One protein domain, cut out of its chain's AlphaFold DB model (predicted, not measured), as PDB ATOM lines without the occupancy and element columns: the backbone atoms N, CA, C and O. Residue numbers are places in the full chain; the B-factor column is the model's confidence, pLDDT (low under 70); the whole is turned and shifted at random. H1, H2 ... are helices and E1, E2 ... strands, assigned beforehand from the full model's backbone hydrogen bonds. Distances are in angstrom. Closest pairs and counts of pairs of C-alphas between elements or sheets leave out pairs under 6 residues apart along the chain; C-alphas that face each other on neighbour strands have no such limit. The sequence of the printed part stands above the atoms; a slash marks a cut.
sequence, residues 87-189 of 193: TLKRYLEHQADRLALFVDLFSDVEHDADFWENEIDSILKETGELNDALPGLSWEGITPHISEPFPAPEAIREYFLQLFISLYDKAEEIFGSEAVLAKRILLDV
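This is residues 87 to 189 of the 193 residues of an uncharacterized protein of Candidatus Stahlbacteria bacterium (UniProt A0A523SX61). Two long helices, H1 and H4, run side by side the same way; H2 crosses them on one side, and H5 folds back across their last parts on the opposite side. The small antiparallel hairpin E1 E2 and short H3 are farther along H2's side, the hairpin near H1 and H3 near H4. The printed part has 103 residues, ordered H1 H2 H3 E1 E2 H4 H5, mostly helix; it is compact, with a radius of gyration of the C-alphas of 13.8 A and spans of 40 by 27 by 18 A.

E1, residues 137 to 140, and E2, 143 to 146, form an antiparallel hairpin, with N 145 and O 138 2.8 A apart. H1, residues 87 to 106, comes nearest E2 at the C-alphas of Ala 96 and Thr 143, 5.6 A. H1 and H4, residues 153 to 175, only just touch, with 3 pairs of C-alphas within 8 A, the closest Phe 106 and Ala 171 at 7.1 A; their shallow tilt is 3 degrees. H2, residues 113 to 126, touches H4 with residues 119 to 124 alone, closest C-alphas Ile 123 and Leu 163 at 7.0 A, a steep tilt of 51 degrees. H3, residues 128 to 133, is close to H4 but not clearly touching: the closest C-alphas, Leu 130 and Tyr 159, are 7.6 A apart. H5, residues 177 to 187, forms a helical hairpin with H4, closest C-alphas Glu 172 and Val 180 at 6.0 A; H1, H4 and H5 make a bundle, a group of helices. Every O i to N i+4 pair is within hydrogen-bond range in H1 to H4, and 6 of 7 in H5.

H1 is 28.4 A long from C-alpha 87 at (87.576, 85.301, 120.514), H2 19.9 A, H4 32.5 A and H5 15.1 A, ending at C-alpha 187 (76.463, 103.287, 120.750).

The farthest C-alphas, Glu 148 and Glu 178, are 41.5 A apart. The printed part has no cut and no long link. The pLDDT is under 70 at 127 to 133, 135, 148 to 149 and 186 to 189.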
ATOM      1  N   THR A  87      88.816  84.666 120.042       81.19
ATOM      2  CA  THR A  87      87.576  85.301 120.514       81.19
ATOM      3  C   THR A  87      87.869  86.469 121.451       81.19
ATOM      4  O   THR A  87      87.141  87.456 121.432       81.19
ATOM      5  N   LEU A  88      88.957  86.403 122.221       82.44
ATOM      6  CA  LEU A  88      89.400  87.516 123.060       82.44
ATOM      7  C   LEU A  88      89.963  88.679 122.242       82.44
ATOM      8  O   LEU A  88      89.616  89.820 122.523       82.44
ATOM      9  N   LYS A  89      90.753  88.404 121.199       85.00
ATOM     10  CA  LYS A  89      91.203  89.436 120.252       85.00
ATOM     11  C   LYS A  89      90.022  90.154 119.607       85.00
ATOM     12  O   LYS A  89      89.943  91.368 119.705       85.00
ATOM     13  N   ARG A  90      89.051  89.403 119.072       85.06
ATOM     14  CA  ARG A  90      87.816  89.983 118.515       85.06
ATOM     15  C   ARG A  90      87.051  90.827 119.533       85.06
ATOM     16  O   ARG A  90      86.494  91.859 119.185       85.06
ATOM     17  N   TYR A  91      87.011  90.390 120.794       86.00
ATOM     18  CA  TYR A  91      86.401  91.179 121.861       86.00
ATOM     19  C   TYR A  91      87.144  92.502 122.083       86.00
ATOM     20  O   TYR A  91      86.486  93.527 122.227       86.00
ATOM     21  N   LEU A  92      88.481  92.498 122.091       88.12
ATOM     22  CA  LEU A  92      89.275  93.721 122.227       88.12
ATOM     23  C   LEU A  92      89.123  94.666 121.045       88.12
ATOM     24  O   LEU A  92      88.908  95.849 121.272       88.12
ATOM     25  N   GLU A  93      89.176  94.147 119.820       88.62
ATOM     26  CA  GLU A  93      88.916  94.920 118.601       88.62
ATOM     27  C   GLU A  93      87.553  95.615 118.700       88.62
ATOM     28  O   GLU A  93      87.447  96.824 118.530       88.62
ATOM     29  N   HIS A  94      86.525  94.877 119.124       88.12
ATOM     30  CA  HIS A  94      85.201  95.445 119.346       88.12
ATOM     31  C   HIS A  94      85.172  96.517 120.450       88.12
ATOM     32  O   HIS A  94      84.431  97.489 120.333       88.12
ATOM     33  N   GLN A  95      85.931  96.372 121.542       89.00
ATOM     34  CA  GLN A  95      85.994  97.435 122.555       89.00
ATOM     35  C   GLN A  95      86.769  98.662 122.061       89.00
ATOM     36  O   GLN A  95      86.364  99.777 122.376       89.00
ATOM     37  N   ALA A  96      87.823  98.471 121.266       89.69
ATOM     38  CA  ALA A  96      88.562  99.554 120.621       89.69
ATOM     39  C   ALA A  96      87.643 100.366 119.696       89.69
ATOM     40  O   ALA A  96      87.560 101.585 119.816       89.69
ATOM     41  N   ASP A  97      86.856  99.678 118.862       89.75
ATOM     42  CA  ASP A  97      85.857 100.306 117.991       89.75
ATOM     43  C   ASP A  97      84.814 101.099 118.793       89.75
ATOM     44  O   ASP A  97      84.362 102.163 118.368       89.75
ATOM     45  N   ARG A  98      84.418 100.597 119.971       89.31
ATOM     46  CA  ARG A  98      83.488 101.304 120.863       89.31
ATOM     47  C   ARG A  98      84.109 102.540 121.499       89.31
ATOM     48  O   ARG A  98      83.393 103.523 121.655       89.31
ATOM     49  N   LEU A  99      85.388 102.500 121.867       91.38
ATOM     50  CA  LEU A  99      86.104 103.672 122.372       91.38
ATOM     51  C   LEU A  99      86.222 104.742 121.284       91.38
ATOM     52  O   LEU A  99      85.864 105.887 121.532       91.38
ATOM     53  N   ALA A 100      86.599 104.361 120.062       90.75
ATOM     54  CA  ALA A 100      86.639 105.285 118.930       90.75
ATOM     55  C   ALA A 100      85.260 105.912 118.653       90.75
ATOM     56  O   ALA A 100      85.134 107.125 118.530       90.75
ATOM     57  N   LEU A 101      84.194 105.100 118.650       90.31
ATOM     58  CA  LEU A 101      82.831 105.606 118.473       90.31
ATOM     59  C   LEU A 101      82.390 106.526 119.620       90.31
ATOM     60  O   LEU A 101      81.633 107.469 119.394       90.31
ATOM     61  N   PHE A 102      82.823 106.244 120.850       92.19
ATOM     62  CA  PHE A 102      82.571 107.119 121.986       92.19
ATOM     63  C   PHE A 102      83.215 108.491 121.753       92.19
ATOM     64  O   PHE A 102      82.510 109.495 121.833       92.19
ATOM     65  N   VAL A 103      84.501 108.527 121.386       93.19
ATOM     66  CA  VAL A 103      85.221 109.766 121.055       93.19
ATOM     67  C   VAL A 103      84.481 110.535 119.959       93.19
ATOM     68  O   VAL A 103      84.149 111.702 120.153       93.19
ATOM     69  N   ASP A 104      84.115 109.876 118.858       90.75
ATOM     70  CA  ASP A 104      83.392 110.507 117.746       90.75
ATOM     71  C   ASP A 104      82.047 111.123 118.177       90.75
ATOM     72  O   ASP A 104      81.680 112.212 117.741       90.75
ATOM     73  N   LEU A 105      81.278 110.422 119.018       91.19
ATOM     74  CA  LEU A 105      79.940 110.863 119.430       91.19
ATOM     75  C   LEU A 105      79.968 111.978 120.469       91.19
ATOM     76  O   LEU A 105      79.059 112.817 120.500       91.19
ATOM     77  N   PHE A 106      80.949 111.948 121.363       92.19
ATOM     78  CA  PHE A 106      81.071 112.903 122.456       92.19
ATOM     79  C   PHE A 106      81.993 114.074 122.126       92.19
ATOM     80  O   PHE A 106      82.008 115.033 122.889       92.19
ATOM     81  N   SER A 107      82.647 114.068 120.964       92.38
ATOM     82  CA  SER A 107      83.390 115.230 120.489       92.38
ATOM     83  C   SER A 107      82.469 116.389 120.096       92.38
ATOM     84  O   SER A 107      81.469 116.204 119.394       92.38
ATOM     85  N   ASP A 108      82.816 117.602 120.521       90.88
ATOM     86  CA  ASP A 108      82.189 118.849 120.084       90.88
ATOM     87  C   ASP A 108      83.224 119.974 119.887       90.88
ATOM     88  O   ASP A 108      84.413 119.711 119.727       90.88
ATOM     89  N   VAL A 109      82.774 121.229 119.795       88.44
ATOM     90  CA  VAL A 109      83.665 122.378 119.545       88.44
ATOM     91  C   VAL A 109      84.584 122.673 120.740       88.44
ATOM     92  O   VAL A 109      85.661 123.228 120.539       88.44
ATOM     93  N   GLU A 110      84.167 122.341 121.963       91.00
ATOM     94  CA  GLU A 110      84.909 122.628 123.200       91.00
ATOM     95  C   GLU A 110      85.675 121.401 123.724       91.00
ATOM     96  O   GLU A 110      86.681 121.558 124.411       91.00
ATOM     97  N   HIS A 111      85.228 120.197 123.363       94.06
ATOM     98  CA  HIS A 111      85.769 118.911 123.792       94.06
ATOM     99  C   HIS A 111      86.012 118.052 122.552       94.06
ATOM    100  O   HIS A 111      85.160 117.254 122.170       94.06
ATOM    101  N   ASP A 112      87.135 118.259 121.872       93.00
ATOM    102  CA  ASP A 112      87.478 117.544 120.643       93.00
ATOM    103  C   ASP A 112      88.033 116.130 120.912       93.00
ATOM    104  O   ASP A 112      88.033 115.632 122.040       93.00
ATOM    105  N   ALA A 113      88.480 115.445 119.855       91.88
ATOM    106  CA  ALA A 113      89.015 114.092 119.973       91.88
ATOM    107  C   ALA A 113      90.223 114.030 120.923       91.88
ATOM    108  O   ALA A 113      90.288 113.132 121.761       91.88
ATOM    109  N   ASP A 114      91.117 115.022 120.856       93.88
ATOM    110  CA  ASP A 114      92.298 115.103 121.717       93.88
ATOM    111  C   ASP A 114      91.890 115.227 123.191       93.88
ATOM    112  O   ASP A 114      92.508 114.606 124.058       93.88
ATOM    113  N   PHE A 115      90.839 115.993 123.506       95.25
ATOM    114  CA  PHE A 115      90.294 116.048 124.864       95.25
ATOM    115  C   PHE A 115      89.898 114.651 125.369       95.25
ATOM    116  O   PHE A 115      90.349 114.229 126.435       95.25
ATOM    117  N   TRP A 116      89.104 113.907 124.596       94.56
ATOM    118  CA  TRP A 116      88.625 112.584 125.009       94.56
ATOM    119  C   TRP A 116      89.725 111.528 125.065       94.56
ATOM    120  O   TRP A 116      89.724 110.702 125.977       94.56
ATOM    121  N   GLU A 117      90.677 111.554 124.135       91.94
ATOM    122  CA  GLU A 117      91.843 110.671 124.173       91.94
ATOM    123  C   GLU A 117      92.690 110.923 125.427       91.94
ATOM    124  O   GLU A 117      93.102 109.973 126.091       91.94
ATOM    125  N   ASN A 118      92.873 112.190 125.819       92.31
ATOM    126  CA  ASN A 118      93.571 112.536 127.056       92.31
ATOM    127  C   ASN A 118      92.815 112.078 128.313       92.31
ATOM    128  O   ASN A 118      93.448 111.620 129.263       92.31
ATOM    129  N   GLU A 119      91.482 112.178 128.332       93.00
ATOM    130  CA  GLU A 119      90.660 111.662 129.436       93.00
ATOM    131  C   GLU A 119      90.760 110.135 129.538       93.00
ATOM    132  O   GLU A 119      90.968 109.606 130.631       93.00
ATOM    133  N   ILE A 120      90.706 109.418 128.408       91.44
ATOM    134  CA  ILE A 120      90.948 107.969 128.367       91.44
ATOM    135  C   ILE A 120      92.333 107.673 128.945       91.44
ATOM    136  O   ILE A 120      92.435 106.923 129.911       91.44
ATOM    137  N   ASP A 121      93.386 108.306 128.431       88.62
ATOM    138  CA  ASP A 121      94.755 108.121 128.915       88.62
ATOM    139  C   ASP A 121      94.905 108.429 130.412       88.62
ATOM    140  O   ASP A 121      95.677 107.760 131.106       88.62
ATOM    141  N   SER A 122      94.188 109.432 130.926       89.31
ATOM    142  CA  SER A 122      94.172 109.763 132.351       89.31
ATOM    143  C   SER A 122      93.536 108.640 133.165       89.31
ATOM    144  O   SER A 122      94.158 108.147 134.105       89.31
ATOM    145  N   ILE A 123      92.362 108.150 132.754       88.50
ATOM    146  CA  ILE A 123      91.689 107.016 133.403       88.50
ATOM    147  C   ILE A 123      92.581 105.768 133.354       88.50
ATOM    148  O   ILE A 123      92.724 105.071 134.359       88.50
ATOM    149  N   LEU A 124      93.236 105.492 132.221       83.31
ATOM    150  CA  LEU A 124      94.158 104.359 132.062       83.31
ATOM    151  C   LEU A 124      95.376 104.462 133.005       83.31
ATOM    152  O   LEU A 124      95.862 103.441 133.496       83.31
ATOM    153  N   LYS A 125      95.870 105.678 133.278       81.50
ATOM    154  CA  LYS A 125      96.983 105.932 134.216       81.50
ATOM    155  C   LYS A 125      96.545 105.849 135.676       81.50
ATOM    156  O   LYS A 125      97.267 105.277 136.489       81.50
ATOM    157  N   GLU A 126      95.380 106.395 136.012       78.31
ATOM    158  CA  GLU A 126      94.812 106.336 137.366       78.31
ATOM    159  C   GLU A 126      94.425 104.909 137.754       78.31
ATOM    160  O   GLU A 126      94.655 104.477 138.882       78.31
ATOM    161  N   THR A 127      93.951 104.123 136.786       68.88
ATOM    162  CA  THR A 127      93.741 102.676 136.927       68.88
ATOM    163  C   THR A 127      95.040 101.868 136.842       68.88
ATOM    164  O   THR A 127      94.988 100.655 136.654       68.88
ATOM    165  N   GLY A 128      96.217 102.484 137.017       57.47
ATOM    166  CA  GLY A 128      97.519 101.807 136.986       57.47
ATOM    167  C   GLY A 128      97.593 100.551 137.867       57.47
ATOM    168  O   GLY A 128      98.186  99.556 137.458       57.47
ATOM    169  N   GLU A 129      96.882 100.528 139.001       53.03
ATOM    170  CA  GLU A 129      96.762  99.337 139.860       53.03
ATOM    171  C   GLU A 129      96.082  98.137 139.158       53.03
ATOM    172  O   GLU A 129      96.414  96.983 139.429       53.03
ATOM    173  N   LEU A 130      95.156  98.388 138.227       55.16
ATOM    174  CA  LEU A 130      94.476  97.372 137.415       55.16
ATOM    175  C   LEU A 130      95.330  96.887 136.233       55.16
ATOM    176  O   LEU A 130      95.254  95.705 135.903       55.16
ATOM    177  N   ASN A 131      96.152  97.751 135.621       59.25
ATOM    178  CA  ASN A 131      97.111  97.332 134.585       59.25
ATOM    179  C   ASN A 131      98.196  96.416 135.175       59.25
ATOM    180  O   ASN A 131      98.489  95.366 134.606       59.25
ATOM    181  N   ASP A 132      98.716  96.736 136.364       59.94
ATOM    182  CA  ASP A 132      99.674  95.875 137.071       59.94
ATOM    183  C   ASP A 132      99.045  94.540 137.521       59.94
ATOM    184  O   ASP A 132      99.715  93.503 137.570       59.94
ATOM    185  N   ALA A 133      97.736  94.530 137.802       58.50
ATOM    186  CA  ALA A 133      96.968  93.317 138.092       58.50
ATOM    187  C   ALA A 133      96.630  92.484 136.837       58.50
ATOM    188  O   ALA A 133      96.260  91.309 136.955       58.50
ATOM    189  N   LEU A 134      96.770  93.062 135.638       70.69
ATOM    190  CA  LEU A 134      96.496  92.437 134.344       70.69
ATOM    191  C   LEU A 134      97.760  92.418 133.475       70.69
ATOM    192  O   LEU A 134      97.800  93.076 132.440       70.69
ATOM    193  N   PRO A 135      98.769  91.589 133.816       65.00
ATOM    194  CA  PRO A 135     100.108  91.620 133.208       65.00
ATOM    195  C   PRO A 135     100.157  91.377 131.690       65.00
ATOM    196  O   PRO A 135     101.219  91.501 131.085       65.00
ATOM    197  N   GLY A 136      99.037  90.991 131.082       75.38
ATOM    198  CA  GLY A 136      98.916  90.780 129.648       75.38
ATOM    199  C   GLY A 136      98.001  91.751 128.922       75.38
ATOM    200  O   GLY A 136      97.742  91.503 127.756       75.38
ATOM    201  N   LEU A 137      97.432  92.773 129.565       82.94
ATOM    202  CA  LEU A 137      96.654  93.803 128.873       82.94
ATOM    203  C   LEU A 137      97.515  95.058 128.763       82.94
ATOM    204  O   LEU A 137      98.013  95.563 129.763       82.94
ATOM    205  N   SER A 138      97.689  95.555 127.548       81.44
ATOM    206  CA  SER A 138      98.495  96.741 127.281       81.44
ATOM    207  C   SER A 138      97.822  97.637 126.248       81.44
ATOM    208  O   SER A 138      96.903  97.222 125.541       81.44
ATOM    209  N   TRP A 139      98.269  98.891 126.192       83.94
ATOM    210  CA  TRP A 139      97.627  99.961 125.433       83.94
ATOM    211  C   TRP A 139      98.640 100.675 124.544       83.94
ATOM    212  O   TRP A 139      99.753 100.975 124.975       83.94
ATOM    213  N   GLU A 140      98.257 100.919 123.295       83.31
ATOM    214  CA  GLU A 140      98.965 101.803 122.368       83.31
ATOM    215  C   GLU A 140      97.986 102.920 121.974       83.31
ATOM    216  O   GLU A 140      97.097 102.720 121.141       83.31
ATOM    217  N   GLY A 141      98.068 104.056 122.676       79.81
ATOM    218  CA  GLY A 141      96.993 105.056 122.698       79.81
ATOM    219  C   GLY A 141      95.685 104.432 123.198       79.81
ATOM    220  O   GLY A 141      95.683 103.677 124.169       79.81
ATOM    221  N   ILE A 142      94.588 104.645 122.468       78.50
ATOM    222  CA  ILE A 142      93.272 104.052 122.772       78.50
ATOM    223  C   ILE A 142      93.112 102.591 122.309       78.50
ATOM    224  O   ILE A 142      92.024 102.028 122.427       78.50
ATOM    225  N   THR A 143      94.157 101.971 121.745       85.19
ATOM    226  CA  THR A 143      94.060 100.616 121.181       85.19
ATOM    227  C   THR A 143      94.537  99.559 122.187       85.19
ATOM    228  O   THR A 143      95.742  99.466 122.461       85.19
ATOM    229  N   PRO A 144      93.632  98.715 122.717       86.06
ATOM    230  CA  PRO A 144      93.990  97.632 123.618       86.06
ATOM    231  C   PRO A 144      94.589  96.446 122.860       86.06
ATOM    232  O   PRO A 144      94.092  96.023 121.814       86.06
ATOM    233  N   HIS A 145      95.613  95.832 123.438       84.75
ATOM    234  CA  HIS A 145      96.221  94.608 122.933       84.75
ATOM    235  C   HIS A 145      96.539  93.635 124.068       84.75
ATOM    236  O   HIS A 145      96.660  94.027 125.229       84.75
ATOM    237  N   ILE A 146      96.646  92.343 123.730       79.94
ATOM    238  CA  ILE A 146      97.017  91.306 124.699       79.94
ATOM    239  C   ILE A 146      98.426  90.800 124.432       79.94
ATOM    240  O   ILE A 146      98.705  90.253 123.361       79.94
ATOM    241  N   SER A 147      99.279  90.927 125.440       77.88
ATOM    242  CA  SER A 147     100.579  90.277 125.539       77.88
ATOM    243  C   SER A 147     100.504  89.028 126.423       77.88
ATOM    244  O   SER A 147      99.545  88.785 127.158       77.88
ATOM    245  N   GLU A 148     101.526  88.177 126.330       68.44
ATOM    246  CA  GLU A 148     101.670  87.083 127.287       68.44
ATOM    247  C   GLU A 148     102.241  87.608 128.616       68.44
ATOM    248  O   GLU A 148     103.189  88.392 128.585       68.44
ATOM    249  N   PRO A 149     101.733  87.134 129.772       68.88
ATOM    250  CA  PRO A 149     100.698  86.108 129.942       68.88
ATOM    251  C   PRO A 149      99.272  86.643 129.732       68.88
ATOM    252  O   PRO A 149      98.911  87.681 130.265       68.88
ATOM    253  N   PHE A 150      98.433  85.883 129.021       71.88
ATOM    254  CA  PHE A 150      97.049  86.273 128.722       71.88
ATOM    255  C   PHE A 150      96.243  86.547 130.014       71.88
ATOM    256  O   PHE A 150      96.209  85.668 130.885       71.88
ATOM    257  N   PRO A 151      95.559  87.702 130.144       73.25
ATOM    258  CA  PRO A 151      94.737  87.983 131.313       73.25
ATOM    259  C   PRO A 151      93.463  87.132 131.331       73.25
ATOM    260  O   PRO A 151      92.979  86.658 130.298       73.25
ATOM    261  N   ALA A 152      92.890  86.969 132.528       73.44
ATOM    262  CA  ALA A 152      91.599  86.315 132.687       73.44
ATOM    263  C   ALA A 152      90.506  87.132 131.966       73.44
ATOM    264  O   ALA A 152      90.362  88.327 132.235       73.44
ATOM    265  N   PRO A 153      89.696  86.521 131.089       76.69
ATOM    266  CA  PRO A 153      88.696  87.242 130.297       76.69
ATOM    267  C   PRO A 153      87.659  88.014 131.106       76.69
ATOM    268  O   PRO A 153      87.199  89.064 130.664       76.69
ATOM    269  N   GLU A 154      87.290  87.516 132.287       77.69
ATOM    270  CA  GLU A 154      86.389  88.242 133.182       77.69
ATOM    271  C   GLU A 154      87.001  89.561 133.650       77.69
ATOM    272  O   GLU A 154      86.314  90.576 133.654       77.69
ATOM    273  N   ALA A 155      88.297  89.561 133.956       79.12
ATOM    274  CA  ALA A 155      88.985  90.757 134.404       79.12
ATOM    275  C   ALA A 155      89.152  91.774 133.263       79.12
ATOM    276  O   ALA A 155      88.970  92.966 133.477       79.12
ATOM    277  N   ILE A 156      89.374  91.310 132.023       83.31
ATOM    278  CA  ILE A 156      89.341  92.181 130.834       83.31
ATOM    279  C   ILE A 156      87.951  92.819 130.683       83.31
ATOM    280  O   ILE A 156      87.834  94.014 130.434       83.31
ATOM    281  N   ARG A 157      86.869  92.045 130.831       83.56
ATOM    282  CA  ARG A 157      85.501  92.584 130.733       83.56
ATOM    283  C   ARG A 157      85.210  93.623 131.809       83.56
ATOM    284  O   ARG A 157      84.643  94.664 131.495       83.56
ATOM    285  N   GLU A 158      85.583  93.325 133.047       84.62
ATOM    286  CA  GLU A 158      85.420  94.232 134.180       84.62
ATOM    287  C   GLU A 158      86.213  95.524 133.980       84.62
ATOM    288  O   GLU A 158      85.668  96.602 134.197       84.62
ATOM    289  N   TYR A 159      87.432  95.427 133.444       86.69
ATOM    290  CA  TYR A 159      88.248  96.582 133.082       86.69
ATOM    291  C   TYR A 159      87.510  97.540 132.139       86.69
ATOM    292  O   TYR A 159      87.315  98.710 132.461       86.69
ATOM    293  N   PHE A 160      87.034  97.042 130.991       88.00
ATOM    294  CA  PHE A 160      86.312  97.888 130.034       88.00
ATOM    295  C   PHE A 160      85.008  98.433 130.606       88.00
ATOM    296  O   PHE A 160      84.634  99.556 130.288       88.00
ATOM    297  N   LEU A 161      84.307  97.658 131.439       88.44
ATOM    298  CA  LEU A 161      83.095  98.137 132.095       88.44
ATOM    299  C   LEU A 161      83.389  99.369 132.958       88.44
ATOM    300  O   LEU A 161      82.682 100.363 132.825       88.44
ATOM    301  N   GLN A 162      84.430  99.313 133.794       87.75
ATOM    302  CA  GLN A 162      84.830 100.441 134.639       87.75
ATOM    303  C   GLN A 162      85.285 101.640 133.802       87.75
ATOM    304  O   GLN A 162      84.811 102.745 134.034       87.75
ATOM    305  N   LEU A 163      86.106 101.412 132.769       89.75
ATOM    306  CA  LEU A 163      86.539 102.467 131.848       89.75
ATOM    307  C   LEU A 163      85.343 103.199 131.222       89.75
ATOM    308  O   LEU A 163      85.276 104.424 131.258       89.75
ATOM    309  N   PHE A 164      84.366 102.461 130.684       90.31
ATOM    310  CA  PHE A 164      83.176 103.081 130.101       90.31
ATOM    311  C   PHE A 164      82.322 103.806 131.142       90.31
ATOM    312  O   PHE A 164      81.768 104.844 130.807       90.31
ATOM    313  N   ILE A 165      82.204 103.296 132.373       90.12
ATOM    314  CA  ILE A 165      81.493 104.002 133.452       90.12
ATOM    315  C   ILE A 165      82.143 105.366 133.695       90.12
ATOM    316  O   ILE A 165      81.454 106.373 133.587       90.12
ATOM    317  N   SER A 166      83.462 105.413 133.902       92.00
ATOM    318  CA  SER A 166      84.184 106.671 134.125       92.00
ATOM    319  C   SER A 166      84.042 107.650 132.956       92.00
ATOM    320  O   SER A 166      83.831 108.841 133.168       92.00
ATOM    321  N   LEU A 167      84.102 107.153 131.717       93.00
ATOM    322  CA  LEU A 167      83.896 107.979 130.528       93.00
ATOM    323  C   LEU A 167      82.468 108.532 130.437       93.00
ATOM    324  O   LEU A 167      82.286 109.700 130.098       93.00
ATOM    325  N   TYR A 168      81.453 107.719 130.742       92.38
ATOM    326  CA  TYR A 168      80.068 108.189 130.753       92.38
ATOM    327  C   TYR A 168      79.823 109.198 131.868       92.38
ATOM    328  O   TYR A 168      79.194 110.212 131.590       92.38
ATOM    329  N   ASP A 169      80.354 108.978 133.070       92.56
ATOM    330  CA  ASP A 169      80.251 109.939 134.171       92.56
ATOM    331  C   ASP A 169      80.854 111.291 133.752       92.56
ATOM    332  O   ASP A 169      80.211 112.332 133.884       92.56
ATOM    333  N   LYS A 170      82.036 111.273 133.117       94.44
ATOM    334  CA  LYS A 170      82.672 112.483 132.579       94.44
ATOM    335  C   LYS A 170      81.835 113.162 131.493       94.44
ATOM    336  O   LYS A 170      81.698 114.384 131.476       94.44
ATOM    337  N   ALA A 171      81.250 112.386 130.586       93.12
ATOM    338  CA  ALA A 171      80.350 112.916 129.568       93.12
ATOM    339  C   ALA A 171      79.068 113.505 130.174       93.12
ATOM    340  O   ALA A 171      78.561 114.504 129.664       93.12
ATOM    341  N   GLU A 172      78.543 112.928 131.256       94.38
ATOM    342  CA  GLU A 172      77.364 113.447 131.953       94.38
ATOM    343  C   GLU A 172      77.662 114.772 132.653       94.38
ATOM    344  O   GLU A 172      76.819 115.667 132.621       94.38
ATOM    345  N   GLU A 173      78.865 114.939 133.209       94.56
ATOM    346  CA  GLU A 173      79.316 116.219 133.769       94.56
ATOM    347  C   GLU A 173      79.354 117.340 132.719       94.56
ATOM    348  O   GLU A 173      78.989 118.476 133.023       94.56
ATOM    349  N   ILE A 174      79.775 117.024 131.490       94.62
ATOM    350  CA  ILE A 174      79.958 118.007 130.411       94.62
ATOM    351  C   ILE A 174      78.635 118.309 129.691       94.62
ATOM    352  O   ILE A 174      78.274 119.471 129.500       94.62
ATOM    353  N   PHE A 175      77.899 117.274 129.282       92.19
ATOM    354  CA  PHE A 175      76.728 117.411 128.403       92.19
ATOM    355  C   PHE A 175      75.385 117.296 129.124       92.19
ATOM    356  O   PHE A 175      74.344 117.603 128.537       92.19
ATOM    357  N   GLY A 176      75.383 116.830 130.373       92.81
ATOM    358  CA  GLY A 176      74.175 116.464 131.101       92.81
ATOM    359  C   GLY A 176      73.640 115.076 130.729       92.81
ATOM    360  O   GLY A 176      73.782 114.584 129.604       92.81
ATOM    361  N   SER A 177      72.961 114.447 131.688       90.06
ATOM    362  CA  SER A 177      72.491 113.057 131.602       90.06
ATOM    363  C   SER A 177      71.541 112.780 130.433       90.06
ATOM    364  O   SER A 177      71.635 111.734 129.793       90.06
ATOM    365  N   GLU A 178      70.655 113.715 130.082       87.25
ATOM    366  CA  GLU A 178      69.718 113.533 128.962       87.25
ATOM    367  C   GLU A 178      70.434 113.437 127.604       87.25
ATOM    368  O   GLU A 178      70.091 112.590 126.773       87.25
ATOM    369  N   ALA A 179      71.462 114.263 127.386       85.50
ATOM    370  CA  ALA A 179      72.243 114.256 126.152       85.50
ATOM    371  C   ALA A 179      73.093 112.984 126.034       85.50
ATOM    372  O   ALA A 179      73.165 112.380 124.958       85.50
ATOM    373  N   VAL A 180      73.685 112.536 127.145       88.25
ATOM    374  CA  VAL A 180      74.444 111.280 127.201       88.25
ATOM    375  C   VAL A 180      73.545 110.082 126.924       88.25
ATOM    376  O   VAL A 180      73.908 109.238 126.108       88.25
ATOM    377  N   LEU A 181      72.348 110.020 127.517       85.12
ATOM    378  CA  LEU A 181      71.389 108.942 127.255       85.12
ATOM    379  C   LEU A 181      71.009 108.862 125.769       85.12
ATOM    380  O   LEU A 181      70.988 107.767 125.201       85.12
ATOM    381  N   ALA A 182      70.768 110.003 125.118       83.44
ATOM    382  CA  ALA A 182      70.455 110.045 123.691       83.44
ATOM    383  C   ALA A 182      71.617 109.530 122.820       83.44
ATOM    384  O   ALA A 182      71.397 108.746 121.893       83.44
ATOM    385  N   LYS A 183      72.859 109.917 123.139       83.25
ATOM    386  CA  LYS A 183      74.067 109.464 122.427       83.25
ATOM    387  C   LYS A 183      74.407 107.997 122.718       83.25
ATOM    388  O   LYS A 183      74.828 107.274 121.818       83.25
ATOM    389  N   ARG A 184      74.150 107.511 123.934       78.69
ATOM    390  CA  ARG A 184      74.383 106.117 124.347       78.69
ATOM    391  C   ARG A 184      73.517 105.124 123.573       78.69
ATOM    392  O   ARG A 184      74.000 104.060 123.196       78.69
ATOM    393  N   ILE A 185      72.276 105.490 123.256       72.06
ATOM    394  CA  ILE A 185      71.412 104.674 122.390       72.06
ATOM    395  C   ILE A 185      72.064 104.463 121.013       72.06
ATOM    396  O   ILE A 185      71.927 103.392 120.434       72.06
ATOM    397  N   LEU A 186      72.829 105.432 120.498       68.44
ATOM    398  CA  LEU A 186      73.531 105.301 119.214       68.44
ATOM    399  C   LEU A 186      74.760 104.374 119.295       68.44
ATOM    400  O   LEU A 186      75.102 103.743 118.294       68.44
ATOM    401  N   LEU A 187      75.378 104.243 120.474       67.38
ATOM    402  CA  LEU A 187      76.463 103.287 120.750       67.38
ATOM    403  C   LEU A 187      75.967 101.835 120.818       67.38
ATOM    404  O   LEU A 187      76.653 100.937 120.331       67.38
ATOM    405  N   ASP A 188      74.770 101.602 121.363       59.28
ATOM    406  CA  ASP A 188      74.201 100.256 121.545       59.28
ATOM    407  C   ASP A 188      73.446  99.718 120.301       59.28
ATOM    408  O   ASP A 188      72.987  98.575 120.300       59.28
ATOM    409  N   VAL A 189      73.328 100.503 119.217       46.53
ATOM    410  CA  VAL A 189      72.572 100.143 117.991       46.53
ATOM    411  C   VAL A 189      73.442  99.532 116.875       46.53
ATOM    412  O   VAL A 189      72.914  99.113 115.840       46.53
TER     413      VAL A 189